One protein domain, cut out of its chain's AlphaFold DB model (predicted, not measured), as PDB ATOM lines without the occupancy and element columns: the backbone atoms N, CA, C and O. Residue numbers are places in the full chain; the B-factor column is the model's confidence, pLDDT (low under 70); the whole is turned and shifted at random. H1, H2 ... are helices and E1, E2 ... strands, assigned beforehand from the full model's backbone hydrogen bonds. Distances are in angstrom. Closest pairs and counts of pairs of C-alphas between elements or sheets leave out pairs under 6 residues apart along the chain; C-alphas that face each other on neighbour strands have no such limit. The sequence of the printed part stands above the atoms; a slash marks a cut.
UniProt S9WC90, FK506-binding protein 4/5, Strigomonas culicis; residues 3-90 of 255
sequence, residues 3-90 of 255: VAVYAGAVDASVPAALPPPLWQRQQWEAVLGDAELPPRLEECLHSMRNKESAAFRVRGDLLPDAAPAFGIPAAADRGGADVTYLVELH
ATOM      1  N   VAL A   3     150.026 151.508 197.956       93.38
ATOM      2  CA  VAL A   3     148.808 150.694 197.979       93.38
ATOM      3  C   VAL A   3     148.700 150.011 199.330       93.38
ATOM      4  O   VAL A   3     149.641 149.348 199.764       93.38
ATOM      5  N   ALA A   4     147.538 150.129 199.963       93.31
ATOM      6  CA  ALA A   4     147.177 149.391 201.163       93.31
ATOM      7  C   ALA A   4     145.823 148.697 200.968       93.31
ATOM      8  O   ALA A   4     144.859 149.291 200.485       93.31
ATOM      9  N   VAL A   5     145.769 147.420 201.328       93.00
ATOM     10  CA  VAL A   5     144.614 146.537 201.165       93.00
ATOM     11  C   VAL A   5     144.023 146.255 202.539       93.00
ATOM     12  O   VAL A   5     144.740 145.824 203.440       93.00
ATOM     13  N   TYR A   6     142.716 146.433 202.688       91.56
ATOM     14  CA  TYR A   6     142.000 146.211 203.941       91.56
ATOM     15  C   TYR A   6     140.815 145.268 203.739       91.56
ATOM     16  O   TYR A   6     140.169 145.272 202.688       91.56
ATOM     17  N   ALA A   7     140.508 144.486 204.773       87.81
ATOM     18  CA  ALA A   7     139.266 143.729 204.845       87.81
ATOM     19  C   ALA A   7     138.102 144.658 205.227       87.81
ATOM     20  O   ALA A   7     138.201 145.428 206.180       87.81
ATOM     21  N   GLY A   8     136.981 144.534 204.526       85.00
ATOM     22  CA  GLY A   8     135.763 145.294 204.772       85.00
ATOM     23  C   GLY A   8     135.800 146.722 204.229       85.00
ATOM     24  O   GLY A   8     136.684 147.117 203.468       85.00
ATOM     25  N   ALA A   9     134.784 147.495 204.613       79.81
ATOM     26  CA  ALA A   9     134.692 148.914 204.301       79.81
ATOM     27  C   ALA A   9     135.491 149.717 205.333       79.81
ATOM     28  O   ALA A   9     135.182 149.676 206.523       79.81
ATOM     29  N   VAL A  10     136.494 150.455 204.866       83.75
ATOM     30  CA  VAL A  10     137.289 151.375 205.686       83.75
ATOM     31  C   VAL A  10     137.104 152.802 205.204       83.75
ATOM     32  O   VAL A  10     137.008 153.057 204.004       83.75
ATOM     33  N   ASP A  11     137.065 153.728 206.157       79.00
ATOM     34  CA  ASP A  11     136.989 155.157 205.886       79.00
ATOM     35  C   ASP A  11     138.398 155.755 205.817       79.00
ATOM     36  O   ASP A  11     139.092 155.895 206.825       79.00
ATOM     37  N   ALA A  12     138.818 156.119 204.607       75.75
ATOM     38  CA  ALA A  12     140.123 156.720 204.351       75.75
ATOM     39  C   ALA A  12     140.280 158.123 204.966       75.75
ATOM     40  O   ALA A  12     141.404 158.597 205.118       75.75
ATOM     41  N   SER A  13     139.177 158.796 205.320       75.31
ATOM     42  CA  SER A  13     139.212 160.138 205.910       75.31
ATOM     43  C   SER A  13     139.620 160.143 207.387       75.31
ATOM     44  O   SER A  13     139.971 161.198 207.919       75.31
ATOM     45  N   VAL A  14     139.647 158.972 208.042       77.94
ATOM     46  CA  VAL A  14     140.004 158.822 209.461       77.94
ATOM     47  C   VAL A  14     141.154 157.815 209.632       77.94
ATOM     48  O   VAL A  14     140.933 156.676 210.051       77.94
ATOM     49  N   PRO A  15     142.417 158.216 209.374       73.75
ATOM     50  CA  PRO A  15     143.564 157.301 209.393       73.75
ATOM     51  C   PRO A  15     143.785 156.589 210.735       73.75
ATOM     52  O   PRO A  15     144.229 155.447 210.767       73.75
ATOM     53  N   ALA A  16     143.444 157.242 211.850       73.06
ATOM     54  CA  ALA A  16     143.622 156.694 213.198       73.06
ATOM     55  C   ALA A  16     142.672 155.527 213.529       73.06
ATOM     56  O   ALA A  16     142.903 154.819 214.506       73.06
ATOM     57  N   ALA A  17     141.606 155.337 212.745       77.56
ATOM     58  CA  ALA A  17     140.620 154.276 212.936       77.56
ATOM     59  C   ALA A  17     140.832 153.079 211.990       77.56
ATOM     60  O   ALA A  17     140.049 152.129 212.024       77.56
ATOM     61  N   LEU A  18     141.862 153.117 211.136       83.00
ATOM     62  CA  LEU A  18     142.120 152.050 210.179       83.00
ATOM     63  C   LEU A  18     142.678 150.801 210.893       83.00
ATOM     64  O   LEU A  18     143.633 150.912 211.668       83.00
ATOM     65  N   PRO A  19     142.116 149.604 210.640       86.06
ATOM     66  CA  PRO A  19     142.695 148.349 211.106       86.06
ATOM     67  C   PRO A  19     144.055 148.106 210.429       86.06
ATOM     68  O   PRO A  19     144.367 148.758 209.434       86.06
ATOM     69  N   PRO A  20     144.876 147.156 210.910       87.62
ATOM     70  CA  PRO A  20     146.094 146.788 210.196       87.62
ATOM     71  C   PRO A  20     145.760 146.326 208.764       87.62
ATOM     72  O   PRO A  20     144.824 145.537 208.586       87.62
ATOM     73  N   PRO A  21     146.498 146.796 207.741       91.56
ATOM     74  CA  PRO A  21     146.265 146.367 206.370       91.56
ATOM     75  C   PRO A  21     146.604 144.882 206.214       91.56
ATOM     76  O   PRO A  21     147.584 144.392 206.777       91.56
ATOM     77  N   LEU A  22     145.818 144.177 205.399       91.00
ATOM     78  CA  LEU A  22     146.110 142.804 204.975       91.00
ATOM     79  C   LEU A  22     147.423 142.741 204.192       91.00
ATOM     80  O   LEU A  22     148.196 141.793 204.310       91.00
ATOM     81  N   TRP A  23     147.662 143.774 203.387       94.19
ATOM     82  CA  TRP A  23     148.860 143.930 202.583       94.19
ATOM     83  C   TRP A  23     149.094 145.402 202.292       94.19
ATOM     84  O   TRP A  23     148.149 146.158 202.068       94.19
ATOM     85  N   GLN A  24     150.356 145.811 202.279       93.88
ATOM     86  CA  GLN A  24     150.733 147.168 201.921       93.88
ATOM     87  C   GLN A  24     152.058 147.187 201.173       93.88
ATOM     88  O   GLN A  24     152.951 146.379 201.438       93.88
ATOM     89  N   ARG A  25     152.203 148.153 200.271       93.75
ATOM     90  CA  ARG A  25     153.457 148.428 199.581       93.75
ATOM     91  C   ARG A  25     153.585 149.917 199.310       93.75
ATOM     92  O   ARG A  25     152.653 150.534 198.802       93.75
ATOM     93  N   GLN A  26     154.751 150.460 199.636       92.88
ATOM     94  CA  GLN A  26     155.100 151.859 199.402       92.88
ATOM     95  C   GLN A  26     156.116 151.979 198.267       92.88
ATOM     96  O   GLN A  26     156.869 151.037 198.008       92.88
ATOM     97  N   GLN A  27     156.126 153.135 197.604       90.31
ATOM     98  CA  GLN A  27     156.987 153.481 196.476       90.31
ATOM     99  C   GLN A  27     156.994 152.385 195.407       90.31
ATOM    100  O   GLN A  27     158.019 152.046 194.819       90.31
ATOM    101  N   TRP A  28     155.831 151.775 195.176       90.62
ATOM    102  CA  TRP A  28     155.737 150.664 194.253       90.62
ATOM    103  C   TRP A  28     155.744 151.164 192.813       90.62
ATOM    104  O   TRP A  28     154.815 151.849 192.372       90.62
ATOM    105  N   GLU A  29     156.777 150.779 192.075       89.06
ATOM    106  CA  GLU A  29     156.821 150.874 190.623       89.06
ATOM    107  C   GLU A  29     156.313 149.566 190.010       89.06
ATOM    108  O   GLU A  29     156.867 148.484 190.231       89.06
ATOM    109  N   ALA A  30     155.212 149.665 189.270       85.50
ATOM    110  CA  ALA A  30     154.569 148.547 188.600       85.50
ATOM    111  C   ALA A  30     154.193 148.955 187.178       85.50
ATOM    112  O   ALA A  30     153.727 150.070 186.943       85.50
ATOM    113  N   VAL A  31     154.354 148.028 186.239       81.62
ATOM    114  CA  VAL A  31     153.839 148.181 184.880       81.62
ATOM    115  C   VAL A  31     152.489 147.472 184.833       81.62
ATOM    116  O   VAL A  31     152.417 146.269 185.086       81.62
ATOM    117  N   LEU A  32     151.412 148.215 184.564       82.12
ATOM    118  CA  LEU A  32     150.074 147.623 184.446       82.12
ATOM    119  C   LEU A  32     150.057 146.597 183.305       82.12
ATOM    120  O   LEU A  32     150.695 146.794 182.272       82.12
ATOM    121  N   GLY A  33     149.378 145.475 183.522       72.69
ATOM    122  CA  GLY A  33     149.383 144.316 182.631       72.69
ATOM    123  C   GLY A  33     150.608 143.399 182.743       72.69
ATOM    124  O   GLY A  33     150.508 142.233 182.362       72.69
ATOM    125  N   ASP A  34     151.721 143.890 183.295       70.75
ATOM    126  CA  ASP A  34     152.981 143.154 183.470       70.75
ATOM    127  C   ASP A  34     153.211 142.763 184.944       70.75
ATOM    128  O   ASP A  34     153.855 141.760 185.225       70.75
ATOM    129  N   ALA A  35     152.717 143.531 185.914       78.81
ATOM    130  CA  ALA A  35     152.870 143.229 187.337       78.81
ATOM    131  C   ALA A  35     151.730 142.350 187.870       78.81
ATOM    132  O   ALA A  35     150.572 142.502 187.486       78.81
ATOM    133  N   GLU A  36     152.047 141.464 188.816       80.06
ATOM    134  CA  GLU A  36     151.022 140.827 189.642       80.06
ATOM    135  C   GLU A  36     150.446 141.891 190.587       80.06
ATOM    136  O   GLU A  36     151.164 142.460 191.415       80.06
ATOM    137  N   LEU A  37     149.161 142.197 190.421       88.00
ATOM    138  CA  LEU A  37     148.444 143.215 191.185       88.00
ATOM    139  C   LEU A  37     147.361 142.553 192.047       88.00
ATOM    140  O   LEU A  37     146.807 141.530 191.628       88.00
ATOM    141  N   PRO A  38     147.001 143.148 193.202       90.75
ATOM    142  CA  PRO A  38     145.795 142.769 193.916       90.75
ATOM    143  C   PRO A  38     144.594 142.676 192.958       90.75
ATOM    144  O   PRO A  38     144.444 143.529 192.074       90.75
ATOM    145  N   PRO A  39     143.736 141.655 193.094       89.81
ATOM    146  CA  PRO A  39     142.597 141.455 192.205       89.81
ATOM    147  C   PRO A  39     141.751 142.724 192.026       89.81
ATOM    148  O   PRO A  39     141.441 143.402 193.002       89.81
ATOM    149  N   ARG A  40     141.348 143.048 190.790       90.50
ATOM    150  CA  ARG A  40     140.581 144.264 190.427       90.50
ATOM    151  C   ARG A  40     141.291 145.607 190.652       90.50
ATOM    152  O   ARG A  40     140.769 146.630 190.212       90.50
ATOM    153  N   LEU A  41     142.479 145.640 191.262       91.50
ATOM    154  CA  LEU A  41     143.219 146.890 191.458       91.50
ATOM    155  C   LEU A  41     143.592 147.537 190.124       91.50
ATOM    156  O   LEU A  41     143.541 148.753 189.995       91.50
ATOM    157  N   GLU A  42     143.934 146.736 189.118       90.19
ATOM    158  CA  GLU A  42     144.300 147.251 187.799       90.19
ATOM    159  C   GLU A  42     143.184 148.109 187.182       90.19
ATOM    160  O   GLU A  42     143.449 149.201 186.689       90.19
ATOM    161  N   GLU A  43     141.929 147.663 187.265       89.06
ATOM    162  CA  GLU A  43     140.758 148.410 186.781       89.06
ATOM    163  C   GLU A  43     140.594 149.737 187.531       89.06
ATOM    164  O   GLU A  43     140.280 150.765 186.932       89.06
ATOM    165  N   CYS A  44     140.874 149.724 188.835       90.31
ATOM    166  CA  CYS A  44     140.836 150.913 189.677       90.31
ATOM    167  C   CYS A  44     141.910 151.922 189.241       90.31
ATOM    168  O   CYS A  44     141.607 153.095 189.028       90.31
ATOM    169  N   LEU A  45     143.141 151.454 189.011       90.88
ATOM    170  CA  LEU A  45     144.267 152.287 188.575       90.88
ATOM    171  C   LEU A  45     144.012 152.966 187.222       90.88
ATOM    172  O   LEU A  45     144.405 154.114 187.044       90.88
ATOM    173  N   HIS A  46     143.298 152.315 186.296       88.50
ATOM    174  CA  HIS A  46     142.921 152.921 185.009       88.50
ATOM    175  C   HIS A  46     141.981 154.130 185.143       88.50
ATOM    176  O   HIS A  46     141.910 154.948 184.226       88.50
ATOM    177  N   SER A  47     141.249 154.243 186.254       90.12
ATOM    178  CA  SER A  47     140.343 155.370 186.510       90.12
ATOM    179  C   SER A  47     141.017 156.560 187.201       90.12
ATOM    180  O   SER A  47     140.434 157.644 187.242       90.12
ATOM    181  N   MET A  48     142.235 156.372 187.717       92.06
ATOM    182  CA  MET A  48     142.959 157.385 188.483       92.06
ATOM    183  C   MET A  48     143.729 158.364 187.596       92.06
ATOM    184  O   MET A  48     144.103 158.081 186.456       92.06
ATOM    185  N   ARG A  49     144.031 159.528 188.168       91.31
ATOM    186  CA  ARG A  49     144.903 160.563 187.611       91.31
ATOM    187  C   ARG A  49     146.212 160.647 188.390       91.31
ATOM    188  O   ARG A  49     146.325 160.222 189.535       91.31
ATOM    189  N   ASN A  50     147.221 161.250 187.768       91.12
ATOM    190  CA  ASN A  50     148.504 161.491 188.428       91.12
ATOM    191  C   ASN A  50     148.322 162.320 189.705       91.12
ATOM    192  O   ASN A  50     147.664 163.360 189.672       91.12
ATOM    193  N   LYS A  51     148.982 161.888 190.787       91.25
ATOM    194  CA  LYS A  51     148.934 162.477 192.136       91.25
ATOM    195  C   LYS A  51     147.571 162.365 192.827       91.25
ATOM    196  O   LYS A  51     147.302 163.107 193.767       91.25
ATOM    197  N   GLU A  52     146.705 161.468 192.365       93.19
ATOM    198  CA  GLU A  52     145.409 161.217 192.990       93.19
ATOM    199  C   GLU A  52     145.528 160.214 194.143       93.19
ATOM    200  O   GLU A  52     146.261 159.227 194.060       93.19
ATOM    201  N   SER A  53     144.769 160.459 195.210       92.69
ATOM    202  CA  SER A  53     144.519 159.494 196.281       92.69
ATOM    203  C   SER A  53     143.063 159.058 196.224       92.69
ATOM    204  O   SER A  53     142.170 159.906 196.239       92.69
ATOM    205  N   ALA A  54     142.818 157.753 196.166       91.94
ATOM    206  CA  ALA A  54     141.473 157.200 196.066       91.94
ATOM    207  C   ALA A  54     141.305 155.942 196.924       91.94
ATOM    208  O   ALA A  54     142.243 155.168 197.134       91.94
ATOM    209  N   ALA A  55     140.078 155.741 197.404       92.44
ATOM    210  CA  ALA A  55     139.653 154.538 198.104       92.44
ATOM    211  C   ALA A  55     138.698 153.746 197.205       92.44
ATOM    212  O   ALA A  55     137.587 154.195 196.919       92.44
ATOM    213  N   PHE A  56     139.119 152.566 196.760       92.69
ATOM    214  CA  PHE A  56     138.309 151.688 195.923       92.69
ATOM    215  C   PHE A  56     137.735 150.556 196.749       92.69
ATOM    216  O   PHE A  56     138.472 149.756 197.322       92.69
ATOM    217  N   ARG A  57     136.411 150.458 196.774       92.25
ATOM    218  CA  ARG A  57     135.702 149.377 197.449       92.25
ATOM    219  C   ARG A  57     135.264 148.338 196.430       92.25
ATOM    220  O   ARG A  57     134.435 148.622 195.567       92.25
ATOM    221  N   VAL A  58     135.787 147.126 196.562       91.94
ATOM    222  CA  VAL A  58     135.424 145.987 195.721       91.94
ATOM    223  C   VAL A  58     134.528 145.051 196.511       91.94
ATOM    224  O   VAL A  58     134.887 144.587 197.594       91.94
ATOM    225  N   ARG A  59     133.343 144.777 195.962       91.12
ATOM    226  CA  ARG A  59     132.371 143.883 196.590       91.12
ATOM    227  C   ARG A  59     132.923 142.470 196.753       91.12
ATOM    228  O   ARG A  59     133.553 141.962 195.827       91.12
ATOM    229  N   GLY A  60     132.606 141.818 197.874       87.38
ATOM    230  CA  GLY A  60     133.029 140.443 198.161       87.38
ATOM    231  C   GLY A  60     132.682 139.449 197.044       87.38
ATOM    232  O   GLY A  60     133.522 138.637 196.667       87.38
ATOM    233  N   ASP A  61     131.502 139.594 196.433       88.56
ATOM    234  CA  ASP A  61     131.037 138.749 195.318       88.56
ATOM    235  C   ASP A  61     131.906 138.857 194.051       88.56
ATOM    236  O   ASP A  61     131.949 137.934 193.243       88.56
ATOM    237  N   LEU A  62     132.598 139.987 193.854       88.81
ATOM    238  CA  LEU A  62     133.508 140.202 192.721       88.81
ATOM    239  C   LEU A  62     134.916 139.646 192.983       88.81
ATOM    240  O   LEU A  62     135.751 139.691 192.077       88.81
ATOM    241  N   LEU A  63     135.167 139.154 194.202       89.06
ATOM    242  CA  LEU A  63     136.425 138.587 194.689       89.06
ATOM    243  C   LEU A  63     136.180 137.252 195.420       89.06
ATOM    244  O   LEU A  63     136.449 137.169 196.629       89.06
ATOM    245  N   PRO A  64     135.650 136.227 194.719       86.88
ATOM    246  CA  PRO A  64     135.311 134.944 195.333       86.88
ATOM    247  C   PRO A  64     136.557 134.186 195.806       86.88
ATOM    248  O   PRO A  64     136.563 133.636 196.910       86.88
ATOM    249  N   ASP A  65     137.616 134.212 194.998       89.56
ATOM    250  CA  ASP A  65     138.844 133.457 195.225       89.56
ATOM    251  C   ASP A  65     139.799 134.166 196.192       89.56
ATOM    252  O   ASP A  65     139.812 135.395 196.318       89.56
ATOM    253  N   ALA A  66     140.628 133.376 196.876       89.94
ATOM    254  CA  ALA A  66     141.723 133.904 197.677       89.94
ATOM    255  C   ALA A  66     142.841 134.439 196.774       89.94
ATOM    256  O   ALA A  66     143.152 133.853 195.736       89.94
ATOM    257  N   ALA A  67     143.520 135.495 197.222       89.31
ATOM    258  CA  ALA A  67     144.756 135.977 196.613       89.31
ATOM    259  C   ALA A  67     145.886 135.964 197.658       89.31
ATOM    260  O   ALA A  67     146.173 136.992 198.285       89.31
ATOM    261  N   PRO A  68     146.542 134.802 197.867       87.56
ATOM    262  CA  PRO A  68     147.550 134.627 198.912       87.56
ATOM    263  C   PRO A  68     148.741 135.580 198.785       87.56
ATOM    264  O   PRO A  68     149.246 136.056 199.798       87.56
ATOM    265  N   ALA A  69     149.146 135.921 197.554       86.00
ATOM    266  CA  ALA A  69     150.235 136.865 197.280       86.00
ATOM    267  C   ALA A  69     150.005 138.262 197.892       86.00
ATOM    268  O   ALA A  69     150.961 138.995 198.145       86.00
ATOM    269  N   PHE A  70     148.745 138.610 198.167       90.00
ATOM    270  CA  PHE A  70     148.327 139.892 198.732       90.00
ATOM    271  C   PHE A  70     147.635 139.737 200.090       90.00
ATOM    272  O   PHE A  70     146.960 140.657 200.538       90.00
ATOM    273  N   GLY A  71     147.745 138.567 200.730       88.31
ATOM    274  CA  GLY A  71     147.121 138.316 202.030       88.31
ATOM    275  C   GLY A  71     145.592 138.427 202.028       88.31
ATOM    276  O   GLY A  71     145.009 138.658 203.083       88.31
ATOM    277  N   ILE A  72     144.936 138.289 200.868       90.94
ATOM    278  CA  ILE A  72     143.474 138.373 200.735       90.94
ATOM    279  C   ILE A  72     142.895 136.948 200.856       90.94
ATOM    280  O   ILE A  72     143.140 136.135 199.959       90.94
ATOM    281  N   PRO A  73     142.132 136.615 201.921       88.69
ATOM    282  CA  PRO A  73     141.472 135.304 202.073       88.69
ATOM    283  C   PRO A  73     140.375 135.095 201.022       88.69
ATOM    284  O   PRO A  73     140.056 136.046 200.324       88.69
ATOM    285  N   ALA A  74     139.749 133.921 200.903       89.75
ATOM    286  CA  ALA A  74     138.601 133.755 199.997       89.75
ATOM    287  C   ALA A  74     137.360 134.506 200.520       89.75
ATOM    288  O   ALA A  74     137.252 134.778 201.717       89.75
ATOM    289  N   ALA A  75     136.386 134.815 199.655       87.94
ATOM    290  CA  ALA A  75     135.152 135.484 200.094       87.94
ATOM    291  C   ALA A  75     134.415 134.700 201.193       87.94
ATOM    292  O   ALA A  75     133.878 135.309 202.117       87.94
ATOM    293  N   ALA A  76     134.439 133.365 201.126       87.00
ATOM    294  CA  ALA A  76     133.859 132.490 202.143       87.00
ATOM    295  C   ALA A  76     134.489 132.716 203.531       87.00
ATOM    296  O   ALA A  76     133.767 132.867 204.515       87.00
ATOM    297  N   ASP A  77     135.817 132.839 203.596       86.38
ATOM    298  CA  ASP A  77     136.565 133.038 204.847       86.38
ATOM    299  C   ASP A  77     136.401 134.456 205.409       86.38
ATOM    300  O   ASP A  77     136.533 134.683 206.611       86.38
ATOM    301  N   ARG A  78     136.084 135.425 204.542       85.50
ATOM    302  CA  ARG A  78     135.771 136.810 204.926       85.50
ATOM    303  C   ARG A  78     134.298 137.010 205.301       85.50
ATOM    304  O   ARG A  78     133.893 138.146 205.539       85.50
ATOM    305  N   GLY A  79     133.470 135.962 205.282       83.88
ATOM    306  CA  GLY A  79     132.023 136.082 205.490       83.88
ATOM    307  C   GLY A  79     131.324 136.949 204.432       83.88
ATOM    308  O   GLY A  79     130.356 137.636 204.741       83.88
ATOM    309  N   GLY A  80     131.849 136.976 203.204       82.62
ATOM    310  CA  GLY A  80     131.359 137.824 202.114       82.62
ATOM    311  C   GLY A  80     131.769 139.296 202.221       82.62
ATOM    312  O   GLY A  80     131.296 140.106 201.428       82.62
ATOM    313  N   ALA A  81     132.640 139.659 203.169       87.06
ATOM    314  CA  ALA A  81     133.074 141.041 203.321       87.06
ATOM    315  C   ALA A  81     133.842 141.551 202.089       87.06
ATOM    316  O   ALA A  81     134.632 140.834 201.455       87.06
ATOM    317  N   ASP A  82     133.602 142.829 201.803       92.25
ATOM    318  CA  ASP A  82     134.258 143.594 200.749       92.25
ATOM    319  C   ASP A  82     135.758 143.745 201.015       92.25
ATOM    320  O   ASP A  82     136.243 143.507 202.120       92.25
ATOM    321  N   VAL A  83     136.500 144.167 200.000       92.69
ATOM    322  CA  VAL A  83     137.913 144.525 200.120       92.69
ATOM    323  C   VAL A  83     138.058 145.980 199.706       92.69
ATOM    324  O   VAL A  83     137.537 146.381 198.664       92.69
ATOM    325  N   THR A  84     138.750 146.775 200.521       93.50
ATOM    326  CA  THR A  84     139.014 148.182 200.204       93.50
ATOM    327  C   THR A  84     140.490 148.384 199.893       93.50
ATOM    328  O   THR A  84     141.360 148.001 200.676       93.50
ATOM    329  N   TYR A  85     140.765 149.013 198.753       93.88
ATOM    330  CA  TYR A  85     142.090 149.444 198.333       93.88
ATOM    331  C   TYR A  85     142.237 150.939 198.574       93.88
ATOM    332  O   TYR A  85     141.519 151.735 197.972       93.88
ATOM    333  N   LEU A  86     143.179 151.325 199.426       93.19
ATOM    334  CA  LEU A  86     143.639 152.706 199.522       93.19
ATOM    335  C   LEU A  86     144.853 152.853 198.618       93.19
ATOM    336  O   LEU A  86     145.843 152.143 198.793       93.19
ATOM    337  N   VAL A  87     144.743 153.738 197.634       93.56
ATOM    338  CA  VAL A  87     145.763 153.926 196.609       93.56
ATOM    339  C   VAL A  87     146.144 155.390 196.538       93.56
ATOM    340  O   VAL A  87     145.292 156.245 196.314       93.56
ATOM    341  N   GLU A  88     147.438 155.657 196.654       93.38
ATOM    342  CA  GLU A  88     148.039 156.941 196.317       93.38
ATOM    343  C   GLU A  88     148.871 156.769 195.042       93.38
ATOM    344  O   GLU A  88     149.918 156.109 195.013       93.38
ATOM    345  N   LEU A  89     148.387 157.343 193.942       92.38
ATOM    346  CA  LEU A  89     149.045 157.259 192.648       92.38
ATOM    347  C   LEU A  89     149.984 158.445 192.464       92.38
ATOM    348  O   LEU A  89     149.552 159.555 192.191       92.38
ATOM    349  N   HIS A  90     151.290 158.210 192.552       92.25
ATOM    350  CA  HIS A  90     152.288 159.284 192.466       92.25
ATOM    351  C   HIS A  90     152.429 159.794 191.028       92.25
ATOM    352  O   HIS A  90     152.327 160.991 190.759       92.25
TER     353      HIS A  90
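Overview. This is residues 3 to 90 of the 255 residues of the protein "FK506-binding protein 4/5" of Strigomonas culicis (UniProt S9WC90). Little regular structure: a small four-stranded sheet has one short helix, H1, over one face and loop 8 to 22 on the opposite side, while loop 59 to 82 extends beyond one end of the strands. The 88 printed residues include E1, E2, H1, E3 and E4 in chain order; the antiparallel sheet runs E2, E1, E4, E3. The class is mixed, with 27 residues in named elements; the whole is compact, radius of gyration of the C-alphas 12.5 A, spans 35 by 33 by 19 A.

Along the chain. E1, residues 3 to 7, spans 13.7 A from C-alpha 3 at (148.808, 150.694, 197.979). E2 is 23 to 25, 7.1 A; H1 is 41 to 47, 10.2 A; E3 is 53 to 58, 16.3 A; E4 is 83 to 88, 16.5 A, ending at C-alpha 88 (148.039, 156.941, 196.317).

Arrangement. Hairpin E1 and E2 has N 5 and O 23 at 2.8 A, E1 and E4 N 4 and O 86 at 2.9 A, and hairpin E3 and E4 N 56 and O 85 at 2.8 A, each within hydrogen-bond range. H1 is on the sheet, height 9.4 A, slantwise to E3 at 52 degrees on the local plane; its closest C-alphas to E3 are Cys 44 and Phe 56, 6.8 A. In H1, 2 of 3 O i to N i+4 pairs are within range. E2 and E3 are apart.

Size, cuts and confidence. The C-alphas of Asn 50 and Ala 76 are farthest apart, 35.3 A. The printed part has no cut; links E1 to E2, E2 to H1 and E3 to E4 are long. No printed residue is under 70 in pLDDT.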